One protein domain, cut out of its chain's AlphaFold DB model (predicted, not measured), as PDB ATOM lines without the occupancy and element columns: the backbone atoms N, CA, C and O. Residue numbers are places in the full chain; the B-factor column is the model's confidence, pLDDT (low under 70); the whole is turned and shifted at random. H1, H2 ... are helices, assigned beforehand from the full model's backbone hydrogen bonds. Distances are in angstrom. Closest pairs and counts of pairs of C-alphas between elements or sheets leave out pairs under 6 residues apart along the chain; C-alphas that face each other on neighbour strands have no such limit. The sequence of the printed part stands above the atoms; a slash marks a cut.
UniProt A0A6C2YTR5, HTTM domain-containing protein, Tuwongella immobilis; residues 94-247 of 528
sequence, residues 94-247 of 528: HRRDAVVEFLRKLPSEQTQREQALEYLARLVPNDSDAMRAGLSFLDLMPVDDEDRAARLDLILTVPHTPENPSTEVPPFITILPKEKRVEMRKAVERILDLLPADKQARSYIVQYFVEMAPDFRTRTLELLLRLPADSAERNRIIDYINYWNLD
ATOM      1  N   HIS A  94      14.685  53.852  28.315       94.75
ATOM      2  CA  HIS A  94      13.961  54.429  27.176       94.75
ATOM      3  C   HIS A  94      13.335  53.368  26.243       94.75
ATOM      4  O   HIS A  94      12.270  53.590  25.676       94.75
ATOM      5  N   ARG A  95      13.964  52.189  26.101       96.19
ATOM      6  CA  ARG A  95      13.397  51.059  25.339       96.19
ATOM      7  C   ARG A  95      12.277  50.380  26.124       96.19
ATOM      8  O   ARG A  95      11.264  50.000  25.542       96.19
ATOM      9  N   ARG A  96      12.465  50.220  27.438       97.00
ATOM     10  CA  ARG A  96      11.467  49.658  28.359       97.00
ATOM     11  C   ARG A  96      10.192  50.493  28.361       97.00
ATOM     12  O   ARG A  96       9.118  49.916  28.228       97.00
ATOM     13  N   ASP A  97      10.319  51.813  28.435       96.75
ATOM     14  CA  ASP A  97       9.189  52.743  28.438       96.75
ATOM     15  C   ASP A  97       8.342  52.598  27.166       96.75
ATOM     16  O   ASP A  97       7.128  52.436  27.267       96.75
ATOM     17  N   ALA A  98       8.975  52.519  25.987       96.88
ATOM     18  CA  ALA A  98       8.273  52.302  24.718       96.88
ATOM     19  C   ALA A  98       7.494  50.971  24.688       96.88
ATOM     20  O   ALA A  98       6.352  50.918  24.228       96.88
ATOM     21  N   VAL A  99       8.079  49.887  25.213       96.69
ATOM     22  CA  VAL A  99       7.391  48.587  25.300       96.69
ATOM     23  C   VAL A  99       6.247  48.632  26.317       96.69
ATOM     24  O   VAL A  99       5.169  48.113  26.044       96.69
ATOM     25  N   VAL A 100       6.437  49.265  27.477       97.12
ATOM     26  CA  VAL A 100       5.391  49.410  28.504       97.12
ATOM     27  C   VAL A 100       4.229  50.263  27.996       97.12
ATOM     28  O   VAL A 100       3.071  49.924  28.237       97.12
ATOM     29  N   GLU A 101       4.510  51.334  27.260       96.31
ATOM     30  CA  GLU A 101       3.487  52.150  26.610       96.31
ATOM     31  C   GLU A 101       2.703  51.338  25.573       96.31
ATOM     32  O   GLU A 101       1.471  51.352  25.588       96.31
ATOM     33  N   PHE A 102       3.394  50.539  24.754       96.44
ATOM     34  CA  PHE A 102       2.751  49.598  23.836       96.44
ATOM     35  C   PHE A 102       1.823  48.616  24.568       96.44
ATOM     36  O   PHE A 102       0.672  48.457  24.163       96.44
ATOM     37  N   LEU A 103       2.264  48.022  25.688       95.94
ATOM     38  CA  LEU A 103       1.423  47.143  26.516       95.94
ATOM     39  C   LEU A 103       0.163  47.859  27.028       95.94
ATOM     40  O   LEU A 103      -0.914  47.263  27.064       95.94
ATOM     41  N   ARG A 104       0.286  49.130  27.423       95.50
ATOM     42  CA  ARG A 104      -0.828  49.939  27.944       95.50
ATOM     43  C   ARG A 104      -1.800  50.394  26.852       95.50
ATOM     44  O   ARG A 104      -2.979  50.568  27.153       95.50
ATOM     45  N   LYS A 105      -1.330  50.559  25.611       95.00
ATOM     46  CA  LYS A 105      -2.138  50.968  24.446       95.00
ATOM     47  C   LYS A 105      -2.976  49.825  23.856       95.00
ATOM     48  O   LYS A 105      -3.878  50.077  23.060       95.00
ATOM     49  N   LEU A 106      -2.719  48.575  24.251       95.81
ATOM     50  CA  LEU A 106      -3.505  47.428  23.794       95.81
ATOM     51  C   LEU A 106      -5.001  47.588  24.131       95.81
ATOM     52  O   LEU A 106      -5.334  47.964  25.261       95.81
ATOM     53  N   PRO A 107      -5.912  47.224  23.204       95.81
ATOM     54  CA  PRO A 107      -7.345  47.253  23.462       95.81
ATOM     55  C   PRO A 107      -7.718  46.486  24.736       95.81
ATOM     56  O   PRO A 107      -7.199  45.397  25.008       95.81
ATOM     57  N   SER A 108      -8.623  47.053  25.539       93.31
ATOM     58  CA  SER A 108      -9.103  46.401  26.764       93.31
ATOM     59  C   SER A 108      -9.919  45.151  26.448       93.31
ATOM     60  O   SER A 108      -9.711  44.120  27.081       93.31
ATOM     61  N   GLU A 109     -10.787  45.209  25.439       94.62
ATOM     62  CA  GLU A 109     -11.578  44.057  25.017       94.62
ATOM     63  C   GLU A 109     -10.692  42.985  24.362       94.62
ATOM     64  O   GLU A 109      -9.887  43.285  23.477       94.62
ATOM     65  N   GLN A 110     -10.863  41.727  24.777       93.12
ATOM     66  CA  GLN A 110     -10.060  40.608  24.287       93.12
ATOM     67  C   GLN A 110     -10.171  40.440  22.765       93.12
ATOM     68  O   GLN A 110      -9.147  40.341  22.095       93.12
ATOM     69  N   THR A 111     -11.381  40.484  22.204       94.81
ATOM     70  CA  THR A 111     -11.594  40.284  20.762       94.81
ATOM     71  C   THR A 111     -10.955  41.390  19.922       94.81
ATOM     72  O   THR A 111     -10.306  41.103  18.918       94.81
ATOM     73  N   GLN A 112     -11.052  42.654  20.346       95.06
ATOM     74  CA  GLN A 112     -10.358  43.760  19.671       95.06
ATOM     75  C   GLN A 112      -8.840  43.595  19.733       95.06
ATOM     76  O   GLN A 112      -8.136  43.896  18.770       95.06
ATOM     77  N   ARG A 113      -8.321  43.091  20.855       95.31
ATOM     78  CA  ARG A 113      -6.888  42.857  21.020       95.31
ATOM     79  C   ARG A 113      -6.382  41.706  20.158       95.31
ATOM     80  O   ARG A 113      -5.336  41.845  19.535       95.31
ATOM     81  N   GLU A 114      -7.127  40.605  20.088       96.00
ATOM     82  CA  GLU A 114      -6.848  39.479  19.189       96.00
ATOM     83  C   GLU A 114      -6.793  39.946  17.730       96.00
ATOM     84  O   GLU A 114      -5.850  39.618  17.012       96.00
ATOM     85  N   GLN A 115      -7.743  40.788  17.313       95.75
ATOM     86  CA  GLN A 115      -7.739  41.388  15.978       95.75
ATOM     87  C   GLN A 115      -6.535  42.310  15.765       95.75
ATOM     88  O   GLN A 115      -5.897  42.255  14.712       95.75
ATOM     89  N   ALA A 116      -6.204  43.155  16.743       95.94
ATOM     90  CA  ALA A 116      -5.104  44.106  16.623       95.94
ATOM     91  C   ALA A 116      -3.719  43.433  16.604       95.94
ATOM     92  O   ALA A 116      -2.800  43.916  15.949       95.94
ATOM     93  N   LEU A 117      -3.586  42.283  17.270       96.94
ATOM     94  CA  LEU A 117      -2.360  41.481  17.320       96.94
ATOM     95  C   LEU A 117      -2.312  40.369  16.266       96.94
ATOM     96  O   LEU A 117      -1.351  39.601  16.239       96.94
ATOM     97  N   GLU A 118      -3.305  40.276  15.380       95.88
ATOM     98  CA  GLU A 118      -3.421  39.188  14.405       95.88
ATOM     99  C   GLU A 118      -2.179  39.054  13.515       95.88
ATOM    100  O   GLU A 118      -1.735  37.940  13.231       95.88
ATOM    101  N   TYR A 119      -1.575  40.177  13.111       95.44
ATOM    102  CA  TYR A 119      -0.333  40.159  12.341       95.44
ATOM    103  C   TYR A 119       0.797  39.471  13.114       95.44
ATOM    104  O   TYR A 119       1.422  38.548  12.596       95.44
ATOM    105  N   LEU A 120       1.014  39.862  14.376       94.50
ATOM    106  CA  LEU A 120       2.019  39.237  15.238       94.50
ATOM    107  C   LEU A 120       1.694  37.763  15.498       94.50
ATOM    108  O   LEU A 120       2.602  36.939  15.463       94.50
ATOM    109  N   ALA A 121       0.421  37.407  15.685       94.56
ATOM    110  CA  ALA A 121      -0.005  36.024  15.895       94.56
ATOM    111  C   ALA A 121       0.259  35.117  14.686       94.56
ATOM    112  O   ALA A 121       0.640  33.961  14.858       94.56
ATOM    113  N   ARG A 122       0.113  35.643  13.464       91.62
ATOM    114  CA  ARG A 122       0.481  34.933  12.227       91.62
ATOM    115  C   ARG A 122       1.991  34.924  11.993       91.62
ATOM    116  O   ARG A 122       2.494  33.993  11.374       91.62
ATOM    117  N   LEU A 123       2.701  35.949  12.465       90.75
ATOM    118  CA  LEU A 123       4.138  36.109  12.271       90.75
ATOM    119  C   LEU A 123       4.939  35.203  13.225       90.75
ATOM    120  O   LEU A 123       5.811  34.480  12.751       90.75
ATOM    121  N   VAL A 124       4.633  35.206  14.535       88.44
ATOM    122  CA  VAL A 124       5.384  34.531  15.630       88.44
ATOM    123  C   VAL A 124       5.731  33.059  15.364       88.44
ATOM    124  O   VAL A 124       6.884  32.704  15.625       88.44
ATOM    125  N   PRO A 125       4.821  32.230  14.817       86.31
ATOM    126  CA  PRO A 125       5.093  30.818  14.544       86.31
ATOM    127  C   PRO A 125       6.046  30.534  13.373       86.31
ATOM    128  O   PRO A 125       6.468  29.389  13.227       86.31
ATOM    129  N   ASN A 126       6.360  31.518  12.520       84.75
ATOM    130  CA  ASN A 126       7.247  31.299  11.370       84.75
ATOM    131  C   ASN A 126       8.714  31.124  11.796       84.75
ATOM    132  O   ASN A 126       9.105  31.430  12.928       84.75
ATOM    133  N   ASP A 127       9.541  30.669  10.853       85.81
ATOM    134  CA  ASP A 127      10.990  30.620  11.029       85.81
ATOM    135  C   ASP A 127      11.589  32.014  11.308       85.81
ATOM    136  O   ASP A 127      10.968  33.063  11.103       85.81
ATOM    137  N   SER A 128      12.820  32.026  11.820       84.44
ATOM    138  CA  SER A 128      13.491  33.249  12.267       84.44
ATOM    139  C   SER A 128      13.724  34.275  11.151       84.44
ATOM    140  O   SER A 128      13.751  35.472  11.448       84.44
ATOM    141  N   ASP A 129      13.864  33.845   9.896       85.19
ATOM    142  CA  ASP A 129      14.119  34.745   8.771       85.19
ATOM    143  C   ASP A 129      12.819  35.414   8.319       85.19
ATOM    144  O   ASP A 129      12.766  36.640   8.201       85.19
ATOM    145  N   ALA A 130      11.738  34.641   8.175       85.31
ATOM    146  CA  ALA A 130      10.404  35.171   7.899       85.31
ATOM    147  C   ALA A 130       9.918  36.110   9.017       85.31
ATOM    148  O   ALA A 130       9.370  37.181   8.741       85.31
ATOM    149  N   MET A 131      10.186  35.746  10.276       89.25
ATOM    150  CA  MET A 131       9.947  36.584  11.450       89.25
ATOM    151  C   MET A 131      10.659  37.933  11.340       89.25
ATOM    152  O   MET A 131      10.028  38.986  11.450       89.25
ATOM    153  N   ARG A 132      11.978  37.905  11.109       88.25
ATOM    154  CA  ARG A 132      12.790  39.118  11.005       88.25
ATOM    155  C   ARG A 132      12.334  39.976   9.832       88.25
ATOM    156  O   ARG A 132      12.213  41.182   9.996       88.25
ATOM    157  N   ALA A 133      12.032  39.372   8.684       88.25
ATOM    158  CA  ALA A 133      11.515  40.087   7.524       88.25
ATOM    159  C   ALA A 133      10.177  40.784   7.828       88.25
ATOM    160  O   ALA A 133      10.014  41.956   7.496       88.25
ATOM    161  N   GLY A 134       9.238  40.104   8.497       91.25
ATOM    162  CA  GLY A 134       7.952  40.692   8.885       91.25
ATOM    163  C   GLY A 134       8.075  41.828   9.902       91.25
ATOM    164  O   GLY A 134       7.459  42.877   9.744       91.25
ATOM    165  N   LEU A 135       8.923  41.661  10.914       92.25
ATOM    166  CA  LEU A 135       9.189  42.703  11.904       92.25
ATOM    167  C   LEU A 135       9.888  43.920  11.276       92.25
ATOM    168  O   LEU A 135       9.442  45.049  11.474       92.25
ATOM    169  N   SER A 136      10.914  43.700  10.450       89.56
ATOM    170  CA  SER A 136      11.586  44.769   9.699       89.56
ATOM    171  C   SER A 136      10.633  45.501   8.756       89.56
ATOM    172  O   SER A 136      10.759  46.710   8.578       89.56
ATOM    173  N   PHE A 137       9.658  44.800   8.171       91.44
ATOM    174  CA  PHE A 137       8.638  45.430   7.340       91.44
ATOM    175  C   PHE A 137       7.817  46.457   8.127       91.44
ATOM    176  O   PHE A 137       7.637  47.563   7.626       91.44
ATOM    177  N   LEU A 138       7.417  46.154   9.371       92.38
ATOM    178  CA  LEU A 138       6.752  47.128  10.250       92.38
ATOM    179  C   LEU A 138       7.651  48.329  10.579       92.38
ATOM    180  O   LEU A 138       7.185  49.468  10.560       92.38
ATOM    181  N   ASP A 139       8.934  48.093  10.865       90.75
ATOM    182  CA  ASP A 139       9.870  49.162  11.243       90.75
ATOM    183  C   ASP A 139      10.160  50.133  10.088       90.75
ATOM    184  O   ASP A 139      10.308  51.344  10.281       90.75
ATOM    185  N   LEU A 140      10.182  49.610   8.862       89.06
ATOM    186  CA  LEU A 140      10.441  50.369   7.640       89.06
ATOM    187  C   LEU A 140       9.192  51.049   7.056       89.06
ATOM    188  O   LEU A 140       9.318  51.749   6.048       89.06
ATOM    189  N   MET A 141       8.009  50.888   7.661       89.88
ATOM    190  CA  MET A 141       6.801  51.571   7.187       89.88
ATOM    191  C   MET A 141       6.952  53.099   7.272       89.88
ATOM    192  O   MET A 141       7.404  53.612   8.305       89.88
ATOM    193  N   PRO A 142       6.559  53.851   6.230       89.31
ATOM    194  CA  PRO A 142       6.497  55.306   6.289       89.31
ATOM    195  C   PRO A 142       5.639  55.800   7.459       89.31
ATOM    196  O   PRO A 142       4.721  55.109   7.913       89.31
ATOM    197  N   VAL A 143       5.994  56.973   7.987       85.94
ATOM    198  CA  VAL A 143       5.210  57.656   9.032       85.94
ATOM    199  C   VAL A 143       4.092  58.484   8.399       85.94
ATOM    200  O   VAL A 143       3.018  58.568   8.981       85.94
ATOM    201  N   ASP A 144       4.346  59.048   7.215       89.38
ATOM    202  CA  ASP A 144       3.350  59.750   6.411       89.38
ATOM    203  C   ASP A 144       2.233  58.799   5.956       89.38
ATOM    204  O   ASP A 144       2.503  57.670   5.537       89.38
ATOM    205  N   ASP A 145       0.982  59.244   6.072       87.31
ATOM    206  CA  ASP A 145      -0.195  58.409   5.836       87.31
ATOM    207  C   ASP A 145      -0.355  58.012   4.358       87.31
ATOM    208  O   ASP A 145      -0.752  56.872   4.088       87.31
ATOM    209  N   GLU A 146      -0.018  58.895   3.407       90.62
ATOM    210  CA  GLU A 146      -0.116  58.608   1.969       90.62
ATOM    211  C   GLU A 146       0.952  57.595   1.553       90.62
ATOM    212  O   GLU A 146       0.634  56.557   0.961       90.62
ATOM    213  N   ASP A 147       2.206  57.831   1.949       88.94
ATOM    214  CA  ASP A 147       3.314  56.907   1.681       88.94
ATOM    215  C   ASP A 147       3.081  55.541   2.350       88.94
ATOM    216  O   ASP A 147       3.388  54.480   1.789       88.94
ATOM    217  N   ARG A 148       2.515  55.539   3.566       89.81
ATOM    218  CA  ARG A 148       2.180  54.312   4.299       89.81
ATOM    219  C   ARG A 148       1.079  53.535   3.588       89.81
ATOM    220  O   ARG A 148       1.215  52.319   3.446       89.81
ATOM    221  N   ALA A 149       0.024  54.206   3.124       89.75
ATOM    222  CA  ALA A 149      -1.054  53.578   2.363       89.75
ATOM    223  C   ALA A 149      -0.536  52.979   1.047       89.75
ATOM    224  O   ALA A 149      -0.797  51.806   0.769       89.75
ATOM    225  N   ALA A 150       0.285  53.728   0.301       88.69
ATOM    226  CA  ALA A 150       0.915  53.249  -0.927       88.69
ATOM    227  C   ALA A 150       1.763  51.990  -0.678       88.69
ATOM    228  O   ALA A 150       1.671  51.010  -1.422       88.69
ATOM    229  N   ARG A 151       2.539  51.964   0.416       88.44
ATOM    230  CA  ARG A 151       3.338  50.789   0.793       88.44
ATOM    231  C   ARG A 151       2.488  49.602   1.251       88.44
ATOM    232  O   ARG A 151       2.846  48.460   0.969       88.44
ATOM    233  N   LEU A 152       1.363  49.831   1.932       90.81
ATOM    234  CA  LEU A 152       0.423  48.763   2.296       90.81
ATOM    235  C   LEU A 152      -0.246  48.141   1.067       90.81
ATOM    236  O   LEU A 152      -0.485  46.934   1.048       90.81
ATOM    237  N   ASP A 153      -0.518  48.927   0.028       90.75
ATOM    238  CA  ASP A 153      -1.156  48.434  -1.196       90.75
ATOM    239  C   ASP A 153      -0.248  47.498  -2.008       90.75
ATOM    240  O   ASP A 153      -0.752  46.615  -2.711       90.75
ATOM    241  N   LEU A 154       1.078  47.568  -1.816       88.06
ATOM    242  CA  LEU A 154       2.027  46.582  -2.352       88.06
ATOM    243  C   LEU A 154       1.720  45.155  -1.879       88.06
ATOM    244  O   LEU A 154       1.913  44.202  -2.634       88.06
ATOM    245  N   ILE A 155       1.160  44.977  -0.677       88.56
ATOM    246  CA  ILE A 155       0.725  43.655  -0.190       88.56
ATOM    247  C   ILE A 155      -0.276  43.020  -1.171       88.56
ATOM    248  O   ILE A 155      -0.286  41.803  -1.353       88.56
ATOM    249  N   LEU A 156      -1.111  43.825  -1.830       89.06
ATOM    250  CA  LEU A 156      -2.153  43.348  -2.738       89.06
ATOM    251  C   LEU A 156      -1.652  43.144  -4.172       89.06
ATOM    252  O   LEU A 156      -2.198  42.297  -4.883       89.06
ATOM    253  N   THR A 157      -0.649  43.913  -4.598       84.62
ATOM    254  CA  THR A 157      -0.236  44.020  -6.007       84.62
ATOM    255  C   THR A 157       1.071  43.301  -6.330       84.62
ATOM    256  O   THR A 157       1.257  42.912  -7.484       84.62
ATOM    257  N   VAL A 158       1.954  43.077  -5.346       79.19
ATOM    258  CA  VAL A 158       3.272  42.462  -5.578       79.19
ATOM    259  C   VAL A 158       3.118  41.058  -6.194       79.19
ATOM    260  O   VAL A 158       2.369  40.225  -5.653       79.19
ATOM    261  N   PRO A 159       3.810  40.769  -7.318       68.19
ATOM    262  CA  PRO A 159       3.756  39.468  -7.974       68.19
ATOM    263  C   PRO A 159       4.199  38.337  -7.043       68.19
ATOM    264  O   PRO A 159       5.101  38.492  -6.224       68.19
ATOM    265  N   HIS A 160       3.575  37.170  -7.181       57.97
ATOM    266  CA  HIS A 160       4.008  35.963  -6.483       57.97
ATOM    267  C   HIS A 160       5.255  35.389  -7.179       57.97
ATOM    268  O   HIS A 160       5.121  34.609  -8.120       57.97
ATOM    269  N   THR A 161       6.466  35.739  -6.738       55.66
ATOM    270  CA  THR A 161       7.705  35.177  -7.314       55.66
ATOM    271  C   THR A 161       8.613  34.568  -6.239       55.66
ATOM    272  O   THR A 161       9.226  35.311  -5.475       55.66
ATOM    273  N   PRO A 162       8.746  33.226  -6.186       52.34
ATOM    274  CA  PRO A 162       9.672  32.528  -5.283       52.34
ATOM    275  C   PRO A 162      11.157  32.807  -5.570       52.34
ATOM    276  O   PRO A 162      11.999  32.608  -4.703       52.34
ATOM    277  N   GLU A 163      11.480  33.241  -6.790       51.28
ATOM    278  CA  GLU A 163      12.850  33.312  -7.318       51.28
ATOM    279  C   GLU A 163      13.572  34.635  -7.001       51.28
ATOM    280  O   GLU A 163      14.792  34.710  -7.133       51.28
ATOM    281  N   ASN A 164      12.847  35.672  -6.560       50.84
ATOM    282  CA  ASN A 164      13.422  36.952  -6.141       50.84
ATOM    283  C   ASN A 164      12.482  37.644  -5.128       50.84
ATOM    284  O   ASN A 164      11.515  38.293  -5.541       50.84
ATOM    285  N   PRO A 165      12.678  37.453  -3.810       53.59
ATOM    286  CA  PRO A 165      11.805  38.049  -2.807       53.59
ATOM    287  C   PRO A 165      11.927  39.574  -2.850       53.59
ATOM    288  O   PRO A 165      13.025  40.117  -2.739       53.59
ATOM    289  N   SER A 166      10.798  40.275  -2.994       56.31
ATOM    290  CA  SER A 166      10.783  41.732  -2.847       56.31
ATOM    291  C   SER A 166      11.321  42.101  -1.463       56.31
ATOM    292  O   SER A 166      10.848  41.590  -0.450       56.31
ATOM    293  N   THR A 167      12.292  43.011  -1.406       61.03
ATOM    294  CA  THR A 167      12.760  43.590  -0.137       61.03
ATOM    295  C   THR A 167      11.693  44.476   0.511       61.03
ATOM    296  O   THR A 167      11.821  44.843   1.680       61.03
ATOM    297  N   GLU A 168      10.634  44.815  -0.229       72.81
ATOM    298  CA  GLU A 168       9.580  45.718   0.215       72.81
ATOM    299  C   GLU A 168       8.420  45.001   0.906       72.81
ATOM    300  O   GLU A 168       7.835  45.612   1.795       72.81
ATOM    301  N   VAL A 169       8.107  43.741   0.556       84.88
ATOM    302  CA  VAL A 169       7.032  42.934   1.176       84.88
ATOM    303  C   VAL A 169       7.573  41.559   1.603       84.88
ATOM    304  O   VAL A 169       8.120  40.842   0.767       84.88
ATOM    305  N   PRO A 170       7.380  41.135   2.868       86.00
ATOM    306  CA  PRO A 170       7.890  39.863   3.371       86.00
ATOM    307  C   PRO A 170       7.449  38.632   2.551       86.00
ATOM    308  O   PRO A 170       6.260  38.509   2.234       86.00
ATOM    309  N   PRO A 171       8.346  37.653   2.306       80.62
ATOM    310  CA  PRO A 171       8.048  36.475   1.483       80.62
ATOM    311  C   PRO A 171       6.829  35.661   1.943       80.62
ATOM    312  O   PRO A 171       6.039  35.193   1.125       80.62
ATOM    313  N   PHE A 172       6.624  35.535   3.258       83.81
ATOM    314  CA  PHE A 172       5.489  34.789   3.816       83.81
ATOM    315  C   PHE A 172       4.125  35.439   3.503       83.81
ATOM    316  O   PHE A 172       3.097  34.772   3.572       83.81
ATOM    317  N   ILE A 173       4.102  36.730   3.141       86.94
ATOM    318  CA  ILE A 173       2.895  37.443   2.698       86.94
ATOM    319  C   ILE A 173       2.697  37.259   1.193       86.94
ATOM    320  O   ILE A 173       1.575  37.023   0.742       86.94
ATOM    321  N   THR A 174       3.776  37.322   0.404       83.38
ATOM    322  CA  THR A 174       3.701  37.192  -1.060       83.38
ATOM    323  C   THR A 174       3.256  35.802  -1.511       83.38
ATOM    324  O   THR A 174       2.699  35.668  -2.596       83.38
ATOM    325  N   ILE A 175       3.426  34.767  -0.687       84.12
ATOM    326  CA  ILE A 175       2.930  33.414  -0.994       84.12
ATOM    327  C   ILE A 175       1.429  33.217  -0.712       84.12
ATOM    328  O   ILE A 175       0.856  32.202  -1.102       84.12
ATOM    329  N   LEU A 176       0.766  34.165  -0.037       85.81
ATOM    330  CA  LEU A 176      -0.653  34.032   0.303       85.81
ATOM    331  C   LEU A 176      -1.559  34.236  -0.928       85.81
ATOM    332  O   LEU A 176      -1.270  35.116  -1.750       85.81
ATOM    333  N   PRO A 177      -2.699  33.515  -1.019       88.31
ATOM    334  CA  PRO A 177      -3.753  33.794  -1.996       88.31
ATOM    335  C   PRO A 177      -4.264  35.234  -1.893       88.31
ATOM    336  O   PRO A 177      -4.262  35.824  -0.808       88.31
ATOM    337  N   LYS A 178      -4.747  35.794  -3.007       83.88
ATOM    338  CA  LYS A 178      -5.159  37.206  -3.103       83.88
ATOM    339  C   LYS A 178      -6.200  37.585  -2.044       83.88
ATOM    340  O   LYS A 178      -6.103  38.650  -1.438       83.88
ATOM    341  N   GLU A 179      -7.138  36.690  -1.756       86.69
ATOM    342  CA  GLU A 179      -8.192  36.863  -0.751       86.69
ATOM    343  C   GLU A 179      -7.599  36.996   0.660       86.69
ATOM    344  O   GLU A 179      -8.006  37.851   1.447       86.69
ATOM    345  N   LYS A 180      -6.565  36.202   0.966       90.06
ATOM    346  CA  LYS A 180      -5.854  36.222   2.253       90.06
ATOM    347  C   LYS A 180      -4.902  37.403   2.399       90.06
ATOM    348  O   LYS A 180      -4.650  37.832   3.527       90.06
ATOM    349  N   ARG A 181      -4.422  37.984   1.296       89.88
ATOM    350  CA  ARG A 181      -3.635  39.228   1.329       89.88
ATOM    351  C   ARG A 181      -4.472  40.440   1.737       89.88
ATOM    352  O   ARG A 181      -3.950  41.314   2.422       89.88
ATOM    353  N   VAL A 182      -5.770  40.467   1.412       91.50
ATOM    354  CA  VAL A 182      -6.694  41.514   1.892       91.50
ATOM    355  C   VAL A 182      -6.841  41.459   3.414       91.50
ATOM    356  O   VAL A 182      -6.761  42.491   4.078       91.50
ATOM    357  N   GLU A 183      -7.005  40.259   3.983       92.25
ATOM    358  CA  GLU A 183      -7.004  40.069   5.441       92.25
ATOM    359  C   GLU A 183      -5.666  40.503   6.059       92.25
ATOM    360  O   GLU A 183      -5.655  41.216   7.061       92.25
ATOM    361  N   MET A 184      -4.543  40.118   5.438       93.12
ATOM    362  CA  MET A 184      -3.202  40.449   5.925       93.12
ATOM    363  C   MET A 184      -2.930  41.955   5.909       93.12
ATOM    364  O   MET A 184      -2.431  42.476   6.899       93.12
ATOM    365  N   ARG A 185      -3.302  42.674   4.840       94.50
ATOM    366  CA  ARG A 185      -3.179  44.140   4.773       94.50
ATOM    367  C   ARG A 185      -3.888  44.797   5.956       94.50
ATOM    368  O   ARG A 185      -3.290  45.617   6.639       94.50
ATOM    369  N   LYS A 186      -5.129  44.382   6.240       94.44
ATOM    370  CA  LYS A 186      -5.893  44.893   7.388       94.44
ATOM    371  C   LYS A 186      -5.239  44.531   8.727       94.44
ATOM    372  O   LYS A 186      -5.304  45.318   9.663       94.44
ATOM    373  N   ALA A 187      -4.634  43.349   8.842       95.19
ATOM    374  CA  ALA A 187      -3.909  42.950  10.050       95.19
ATOM    375  C   ALA A 187      -2.642  43.794  10.271       95.19
ATOM    376  O   ALA A 187      -2.377  44.192  11.403       95.19
ATOM    377  N   VAL A 188      -1.890  44.096   9.203       95.06
ATOM    378  CA  VAL A 188      -0.725  44.999   9.243       95.06
ATOM    379  C   VAL A 188      -1.154  46.412   9.644       95.06
ATOM    380  O   VAL A 188      -0.524  47.027  10.495       95.06
ATOM    381  N   GLU A 189      -2.244  46.913   9.071       94.69
ATOM    382  CA  GLU A 189      -2.803  48.229   9.395       94.69
ATOM    383  C   GLU A 189      -3.157  48.337  10.889       94.69
ATOM    384  O   GLU A 189      -2.648  49.215  11.579       94.69
ATOM    385  N   ARG A 190      -3.883  47.351  11.438       95.25
ATOM    386  CA  ARG A 190      -4.245  47.344  12.866       95.25
ATOM    387  C   ARG A 190      -3.044  47.324  13.816       95.25
ATOM    388  O   ARG A 190      -3.093  47.975  14.857       95.25
ATOM    389  N   ILE A 191      -1.985  46.567  13.510       95.38
ATOM    390  CA  ILE A 191      -0.795  46.556  14.377       95.38
ATOM    391  C   ILE A 191      -0.007  47.867  14.254       95.38
ATOM    392  O   ILE A 191       0.540  48.334  15.252       95.38
ATOM    393  N   LEU A 192       0.021  48.496  13.074       93.69
ATOM    394  CA  LEU A 192       0.649  49.808  12.884       93.69
ATOM    395  C   LEU A 192      -0.066  50.900  13.685       93.69
ATOM    396  O   LEU A 192       0.618  51.727  14.282       93.69
ATOM    397  N   ASP A 193      -1.396  50.849  13.789       92.44
ATOM    398  CA  ASP A 193      -2.179  51.784  14.612       92.44
ATOM    399  C   ASP A 193      -1.842  51.676  16.111       92.44
ATOM    400  O   ASP A 193      -1.924  52.657  16.863       92.44
ATOM    401  N   LEU A 194      -1.426  50.489  16.569       93.44
ATOM    402  CA  LEU A 194      -0.949  50.277  17.937       93.44
ATOM    403  C   LEU A 194       0.473  50.793  18.150       93.44
ATOM    404  O   LEU A 194       0.779  51.288  19.235       93.44
ATOM    405  N   LEU A 195       1.333  50.717  17.139       94.00
ATOM    406  CA  LEU A 195       2.707  51.194  17.239       94.00
ATOM    407  C   LEU A 195       2.761  52.734  17.356       94.00
ATOM    408  O   LEU A 195       1.831  53.436  16.948       94.00
ATOM    409  N   PRO A 196       3.808  53.294  17.983       92.38
ATOM    410  CA  PRO A 196       3.991  54.738  18.058       92.38
ATOM    411  C   PRO A 196       4.346  55.312  16.678       92.38
ATOM    412  O   PRO A 196       5.013  54.664  15.870       92.38
ATOM    413  N   ALA A 197       3.915  56.551  16.420       88.31
ATOM    414  CA  ALA A 197       4.269  57.284  15.201       88.31
ATOM    415  C   ALA A 197       5.748  57.706  15.188       88.31
ATOM    416  O   ALA A 197       6.355  57.824  14.124       88.31
ATOM    417  N   ASP A 198       6.339  57.899  16.374       92.12
ATOM    418  CA  ASP A 198       7.773  58.119  16.514       92.12
ATOM    419  C   ASP A 198       8.550  56.882  16.041       92.12
ATOM    420  O   ASP A 198       8.413  55.775  16.576       92.12
ATOM    421  N   LYS A 199       9.382  57.081  15.017       91.44
ATOM    422  CA  LYS A 199      10.116  55.996  14.358       91.44
ATOM    423  C   LYS A 199      11.075  55.291  15.318       91.44
ATOM    424  O   LYS A 199      11.264  54.083  15.207       91.44
ATOM    425  N   GLN A 200      11.669  56.022  16.260       94.31
ATOM    426  CA  GLN A 200      12.632  55.465  17.202       94.31
ATOM    427  C   GLN A 200      11.938  54.571  18.242       94.31
ATOM    428  O   GLN A 200      12.349  53.426  18.434       94.31
ATOM    429  N   ALA A 201      10.841  55.037  18.842       94.50
ATOM    430  CA  ALA A 201      10.014  54.264  19.763       94.50
ATOM    431  C   ALA A 201       9.423  53.016  19.090       94.50
ATOM    432  O   ALA A 201       9.396  51.936  19.689       94.50
ATOM    433  N   ARG A 202       9.010  53.130  17.820       95.62
ATOM    434  CA  ARG A 202       8.536  51.987  17.029       95.62
ATOM    435  C   ARG A 202       9.643  50.957  16.847       95.62
ATOM    436  O   ARG A 202       9.415  49.775  17.109       95.62
ATOM    437  N   SER A 203      10.840  51.408  16.477       95.50
ATOM    438  CA  SER A 203      12.002  50.537  16.309       95.50
ATOM    439  C   SER A 203      12.367  49.823  17.615       95.50
ATOM    440  O   SER A 203      12.663  48.631  17.592       95.50
ATOM    441  N   TYR A 204      12.225  50.467  18.782       96.81
ATOM    442  CA  TYR A 204      12.434  49.799  20.075       96.81
ATOM    443  C   TYR A 204      11.480  48.630  20.326       96.81
ATOM    444  O   TYR A 204      11.928  47.584  20.804       96.81
ATOM    445  N   ILE A 205      10.195  48.778  19.988       96.06
ATOM    446  CA  ILE A 205       9.197  47.707  20.123       96.06
ATOM    447  C   ILE A 205       9.473  46.592  19.113       96.06
ATOM    448  O   ILE A 205       9.425  45.417  19.464       96.06
ATOM    449  N   VAL A 206       9.806  46.930  17.867       94.81
ATOM    450  CA  VAL A 206      10.132  45.923  16.849       94.81
ATOM    451  C   VAL A 206      11.386  45.142  17.243       94.81
ATOM    452  O   VAL A 206      11.367  43.910  17.280       94.81
ATOM    453  N   GLN A 207      12.461  45.845  17.598       94.06
ATOM    454  CA  GLN A 207      13.727  45.249  18.012       94.06
ATOM    455  C   GLN A 207      13.556  44.372  19.254       94.06
ATOM    456  O   GLN A 207      14.192  43.324  19.348       94.06
ATOM    457  N   TYR A 208      12.655  44.748  20.169       94.12
ATOM    458  CA  TYR A 208      12.296  43.914  21.311       94.12
ATOM    459  C   TYR A 208      11.842  42.509  20.879       94.12
ATOM    460  O   TYR A 208      12.335  41.520  21.419       94.12
ATOM    461  N   PHE A 209      10.984  42.392  19.859       93.06
ATOM    462  CA  PHE A 209      10.603  41.083  19.318       93.06
ATOM    463  C   PHE A 209      11.728  40.402  18.533       93.06
ATOM    464  O   PHE A 209      11.879  39.189  18.651       93.06
ATOM    465  N   VAL A 210      12.537  41.148  17.772       91.69
ATOM    466  CA  VAL A 210      13.647  40.583  16.976       91.69
ATOM    467  C   VAL A 210      14.720  39.931  17.855       91.69
ATOM    468  O   VAL A 210      15.257  38.886  17.490       91.69
ATOM    469  N   GLU A 211      15.036  40.528  19.005       90.25
ATOM    470  CA  GLU A 211      16.077  40.046  19.926       90.25
ATOM    471  C   GLU A 211      15.652  38.795  20.719       90.25
ATOM    472  O   GLU A 211      16.497  38.105  21.293       90.25
ATOM    473  N   MET A 212      14.354  38.469  20.751       90.44
ATOM    474  CA  MET A 212      13.828  37.327  21.500       90.44
ATOM    475  C   MET A 212      13.952  35.999  20.733       90.44
ATOM    476  O   MET A 212      13.563  35.863  19.568       90.44
ATOM    477  N   ALA A 213      14.404  34.961  21.444       89.62
ATOM    478  CA  ALA A 213      14.347  33.582  20.963       89.62
ATOM    479  C   ALA A 213      12.884  33.124  20.734       89.62
ATOM    480  O   ALA A 213      11.972  33.682  21.353       89.62
ATOM    481  N   PRO A 214      12.634  32.110  19.877       89.75
ATOM    482  CA  PRO A 214      11.280  31.692  19.493       89.75
ATOM    483  C   PRO A 214      10.327  31.459  20.671       89.75
ATOM    484  O   PRO A 214       9.248  32.047  20.707       89.75
ATOM    485  N   ASP A 215      10.751  30.698  21.683       88.69
ATOM    486  CA  ASP A 215       9.896  30.381  22.834       88.69
ATOM    487  C   ASP A 215       9.537  31.628  23.661       88.69
ATOM    488  O   ASP A 215       8.422  31.744  24.169       88.69
ATOM    489  N   PHE A 216      10.457  32.596  23.759       90.44
ATOM    490  CA  PHE A 216      10.213  33.871  24.439       90.44
ATOM    491  C   PHE A 216       9.221  34.736  23.657       90.44
ATOM    492  O   PHE A 216       8.333  35.327  24.264       90.44
ATOM    493  N   ARG A 217       9.309  34.771  22.319       91.69
ATOM    494  CA  ARG A 217       8.336  35.488  21.474       91.69
ATOM    495  C   ARG A 217       6.928  34.927  21.637       91.69
ATOM    496  O   ARG A 217       5.994  35.702  21.829       91.69
ATOM    497  N   THR A 218       6.786  33.602  21.606       91.50
ATOM    498  CA  THR A 218       5.499  32.925  21.820       91.50
ATOM    499  C   THR A 218       4.912  33.279  23.181       91.50
ATOM    500  O   THR A 218       3.759  33.698  23.258       91.50
ATOM    501  N   ARG A 219       5.714  33.222  24.252       90.31
ATOM    502  CA  ARG A 219       5.253  33.605  25.598       90.31
ATOM    503  C   ARG A 219       4.894  35.076  25.724       90.31
ATOM    504  O   ARG A 219       3.898  35.399  26.370       90.31
ATOM    505  N   THR A 220       5.659  35.966  25.100       93.12
ATOM    506  CA  THR A 220       5.315  37.387  25.079       93.12
ATOM    507  C   THR A 220       3.979  37.594  24.375       93.12
ATOM    508  O   THR A 220       3.116  38.255  24.940       93.12
ATOM    509  N   LEU A 221       3.745  36.976  23.212       94.06
ATOM    510  CA  LEU A 221       2.456  37.056  22.515       94.06
ATOM    511  C   LEU A 221       1.292  36.535  23.376       94.06
ATOM    512  O   LEU A 221       0.256  37.193  23.460       94.06
ATOM    513  N   GLU A 222       1.465  35.397  24.052       92.75
ATOM    514  CA  GLU A 222       0.462  34.865  24.982       92.75
ATOM    515  C   GLU A 222       0.139  35.849  26.116       92.75
ATOM    516  O   GLU A 222      -1.033  36.007  26.460       92.75
ATOM    517  N   LEU A 223       1.143  36.546  26.672       93.38
ATOM    518  CA  LEU A 223       0.911  37.633  27.630       93.38
ATOM    519  C   LEU A 223       0.042  38.729  27.018       93.38
ATOM    520  O   LEU A 223      -0.949  39.107  27.639       93.38
ATOM    521  N   LEU A 224       0.402  39.241  25.834       94.69
ATOM    522  CA  LEU A 224      -0.342  40.336  25.202       94.69
ATOM    523  C   LEU A 224      -1.819  39.959  25.048       94.69
ATOM    524  O   LEU A 224      -2.706  40.736  25.403       94.69
ATOM    525  N   LEU A 225      -2.084  38.739  24.581       94.56
ATOM    526  CA  LEU A 225      -3.436  38.235  24.358       94.56
ATOM    527  C   LEU A 225      -4.211  38.040  25.669       94.56
ATOM    528  O   LEU A 225      -5.384  38.394  25.731       94.56
ATOM    529  N   ARG A 226      -3.566  37.563  26.741       94.12
ATOM    530  CA  ARG A 226      -4.240  37.236  28.011       94.12
ATOM    531  C   ARG A 226      -4.379  38.391  29.010       94.12
ATOM    532  O   ARG A 226      -4.916  38.163  30.093       94.12
ATOM    533  N   LEU A 227      -3.855  39.592  28.729       94.88
ATOM    534  CA  LEU A 227      -4.012  40.736  29.645       94.88
ATOM    535  C   LEU A 227      -5.507  40.950  29.989       94.88
ATOM    536  O   LEU A 227      -6.370  40.841  29.113       94.88
ATOM    537  N   PRO A 228      -5.860  41.248  31.246       95.50
ATOM    538  CA  PRO A 228      -7.260  41.377  31.636       95.50
ATOM    539  C   PRO A 228      -7.909  42.606  30.986       95.50
ATOM    540  O   PRO A 228      -7.236  43.586  30.658       95.50
ATOM    541  N   ALA A 229      -9.229  42.545  30.791       94.81
ATOM    542  CA  ALA A 229     -10.005  43.672  30.273       94.81
ATOM    543  C   ALA A 229     -10.195  44.785  31.315       94.81
ATOM    544  O   ALA A 229     -10.294  45.957  30.954       94.81
ATOM    545  N   ASP A 230     -10.211  44.418  32.600       95.44
ATOM    546  CA  ASP A 230     -10.217  45.373  33.702       95.44
ATOM    547  C   ASP A 230      -8.920  46.193  33.713       95.44
ATOM    548  O   ASP A 230      -7.813  45.652  33.791       95.44
ATOM    549  N   SER A 231      -9.054  47.517  33.634       92.31
ATOM    550  CA  SER A 231      -7.908  48.415  33.512       92.31
ATOM    551  C   SER A 231      -7.040  48.444  34.768       92.31
ATOM    552  O   SER A 231      -5.831  48.642  34.650       92.31
ATOM    553  N   ALA A 232      -7.631  48.254  35.953       95.56
ATOM    554  CA  ALA A 232      -6.889  48.284  37.208       95.56
ATOM    555  C   ALA A 232      -5.989  47.047  37.334       95.56
ATOM    556  O   ALA A 232      -4.784  47.196  37.544       95.56
ATOM    557  N   GLU A 233      -6.526  45.845  37.111       95.19
ATOM    558  CA  GLU A 233      -5.728  44.614  37.139       95.19
ATOM    559  C   GLU A 233      -4.713  44.568  35.992       95.19
ATOM    560  O   GLU A 233      -3.577  44.127  36.182       95.19
ATOM    561  N   ARG A 234      -5.060  45.096  34.809       94.94
ATOM    562  CA  ARG A 234      -4.117  45.190  33.685       94.94
ATOM    563  C   ARG A 234      -2.921  46.064  34.036       94.94
ATOM    564  O   ARG A 234      -1.784  45.641  33.835       94.94
ATOM    565  N   ASN A 235      -3.167  47.258  34.570       95.69
ATOM    566  CA  ASN A 235      -2.096  48.160  34.980       95.69
ATOM    567  C   ASN A 235      -1.268  47.543  36.109       95.69
ATOM    568  O   ASN A 235      -0.046  47.602  36.041       95.69
ATOM    569  N   ARG A 236      -1.896  46.844  37.068       95.44
ATOM    570  CA  ARG A 236      -1.183  46.111  38.125       95.44
ATOM    571  C   ARG A 236      -0.201  45.084  37.559       95.44
ATOM    572  O   ARG A 236       0.939  45.021  38.012       95.44
ATOM    573  N   ILE A 237      -0.617  44.301  36.561       95.25
ATOM    574  CA  ILE A 237       0.245  43.309  35.896       95.25
ATOM    575  C   ILE A 237       1.374  43.996  35.119       95.25
ATOM    576  O   ILE A 237       2.526  43.586  35.240       95.25
ATOM    577  N   ILE A 238       1.065  45.040  34.345       96.44
ATOM    578  CA  ILE A 238       2.067  45.771  33.556       96.44
ATOM    579  C   ILE A 238       3.098  46.438  34.471       96.44
ATOM    580  O   ILE A 238       4.291  46.327  34.209       96.44
ATOM    581  N   ASP A 239       2.669  47.079  35.556       95.88
ATOM    582  CA  ASP A 239       3.557  47.740  36.515       95.88
ATOM    583  C   ASP A 239       4.434  46.725  37.254       95.88
ATOM    584  O   ASP A 239       5.624  46.967  37.471       95.88
ATOM    585  N   TYR A 240       3.877  45.555  37.575       95.06
ATOM    586  CA  TYR A 240       4.639  44.451  38.144       95.06
ATOM    587  C   TYR A 240       5.710  43.943  37.168       95.06
ATOM    588  O   TYR A 240       6.864  43.796  37.566       95.06
ATOM    589  N   ILE A 241       5.376  43.727  35.890       94.81
ATOM    590  CA  ILE A 241       6.351  43.318  34.862       94.81
ATOM    591  C   ILE A 241       7.387  44.427  34.629       94.81
ATOM    592  O   ILE A 241       8.577  44.141  34.515       94.81
ATOM    593  N   ASN A 242       6.969  45.693  34.624       95.81
ATOM    594  CA  ASN A 242       7.863  46.837  34.478       95.81
ATOM    595  C   ASN A 242       8.919  46.880  35.592       95.81
ATOM    596  O   ASN A 242      10.102  47.050  35.305       95.81
ATOM    597  N   TYR A 243       8.497  46.671  36.842       93.56
ATOM    598  CA  TYR A 243       9.375  46.751  38.008       93.56
ATOM    599  C   TYR A 243      10.191  45.469  38.240       93.56
ATOM    600  O   TYR A 243      11.409  45.527  38.385       93.56
ATOM    601  N   TRP A 244       9.539  44.302  38.272       93.19
ATOM    602  CA  TRP A 244      10.174  43.020  38.614       93.19
ATOM    603  C   TRP A 244      10.744  42.267  37.415       93.19
ATOM    604  O   TRP A 244      11.421  41.255  37.597       93.19
ATOM    605  N   ASN A 245      10.476  42.740  36.196       93.50
ATOM    606  CA  ASN A 245      10.852  42.067  34.954       93.50
ATOM    607  C   ASN A 245      10.395  40.598  34.918       93.50
ATOM    608  O   ASN A 245      11.131  39.704  34.493       93.50
ATOM    609  N   LEU A 246       9.199  40.357  35.457       91.56
ATOM    610  CA  LEU A 246       8.652  39.040  35.745       91.56
ATOM    611  C   LEU A 246       7.147  39.047  35.529       91.56
ATOM    612  O   LEU A 246       6.446  39.939  35.997       91.56
ATOM    613  N   ASP A 247       6.652  38.013  34.869       90.50
ATOM    614  CA  ASP A 247       5.224  37.780  34.728       90.50
ATOM    615  C   ASP A 247       4.614  37.257  36.047       90.50
ATOM    616  O   ASP A 247       4.967  36.150  36.469       90.50
TER     617      ASP A 247
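What this domain is: This is residues 94 to 247 of the 528 residues of the protein "HTTM domain-containing protein" of Tuwongella immobilis (UniProt A0A6C2YTR5). This is an elongated pile of helices, with H10 at one end, packed beside H1, and H5, H6 and the loop of residues 158 to 170 at the other. The longest helix, H7, runs along one side from H5 and H6 to H2; across from it H8 lies side by side with H4 and is crossed by H1, and H3 packs on H7 in between, near the middle. The chain goes from H1 out through H2, H3 and H4 to H5, then comes back through H7, H8 and H9 to H10. The printed part has 154 residues with ten named helices, H1 to H10 in order, and no named strand; the class is all helix. It is compact by its radius of gyration of the C-alphas, 15.8 A, with spans of 47 by 31 by 29 A.

Where its parts are: H7, residues 178 to 194, measures 25.1 A from C-alpha 178 at (-5.159, 37.206, -3.103) to C-alpha 194 at (-0.949, 50.277, 17.937). Before it come H5, residues 145 to 157, 18.6 A long, and the short H6, residues 171 to 174, 5.1 A. Earlier still are H1, residues 94 to 105, 16.7 A, which begins with C-alpha 94 at (13.961, 54.429, 27.176); H2, residues 110 to 116, 9.8 A; H3, residues 118 to 123, 8.4 A; and H4, residues 128 to 139, 16.4 A. After H7 follow H8, residues 199 to 211, 17.9 A; H9, residues 214 to 226, 18.6 A; and H10, residues 231 to 244, 19.5 A, which ends with C-alpha 244 at (10.174, 43.020, 38.614).

How they stand to each other: H7 is the hub, touching H2, H3, H5 and H6. H5 touches it with residues 152 to 156 alone, at a shallow tilt of 26 degrees, opposite ways; the closest C-alphas, of Leu 156 and Arg 181, are 6.0 A apart. H3 touches H7 at 73 degrees, only just about perpendicular, with the C-alphas of Tyr 119 and Ala 187 closest at 5.1 A. H2 touches H7, about perpendicular at 73 degrees, closest at the C-alphas of Ala 116 and Arg 190, 5.0 A. H6 only just touches H7, with 3 pairs of C-alphas within 8 A, the closest being Ile 173 and Arg 181 at 6.9 A. H6 also only just touches H4, with 3 such pairs, closest at the C-alphas of Ala 130 and Phe 172, 6.4 A. H3 and H4 form a helical hairpin and only just touch, again with 3 pairs; the C-alphas of Leu 123 and Met 131 are closest at 5.9 A. H4 touches H8 at a shallow tilt of 10 degrees, opposite ways, the C-alphas of Asp 139 and Ser 203 being closest at 5.7 A. H8 touches H1, about perpendicular at 88 degrees, closest at the C-alphas of Arg 95 and Tyr 204, 5.5 A. H1 touches H10 at a shallow tilt of 19 degrees, opposite ways, closest at the C-alphas of Val 100 and Asn 242, 7.0 A. H9 touches H2 with residues 225 to 226 alone, closest at the C-alphas of Glu 114 and Leu 225, 6.3 A. The helix packing is part aligned, part crossed. H7 and H10 are apart. Every O i to N i+4 pair is within hydrogen-bond range in H1, H2, H3, H4, H8, H9 and H10, against 6 of 9 in H5 and 12 of 13 in H7; H6 is too short for such a pair and has 1 O i to N i+3 pair within range.

The domain as a whole: The two C-alphas farthest apart, of Glu 163 and Ala 232, are 51.0 A apart. The printed part has no cut. The link from H5 to H6, 13 residues, is long; the other links are tight. The mean pLDDT of the printed part is 89.7, and residues 159 to 167 are under 70.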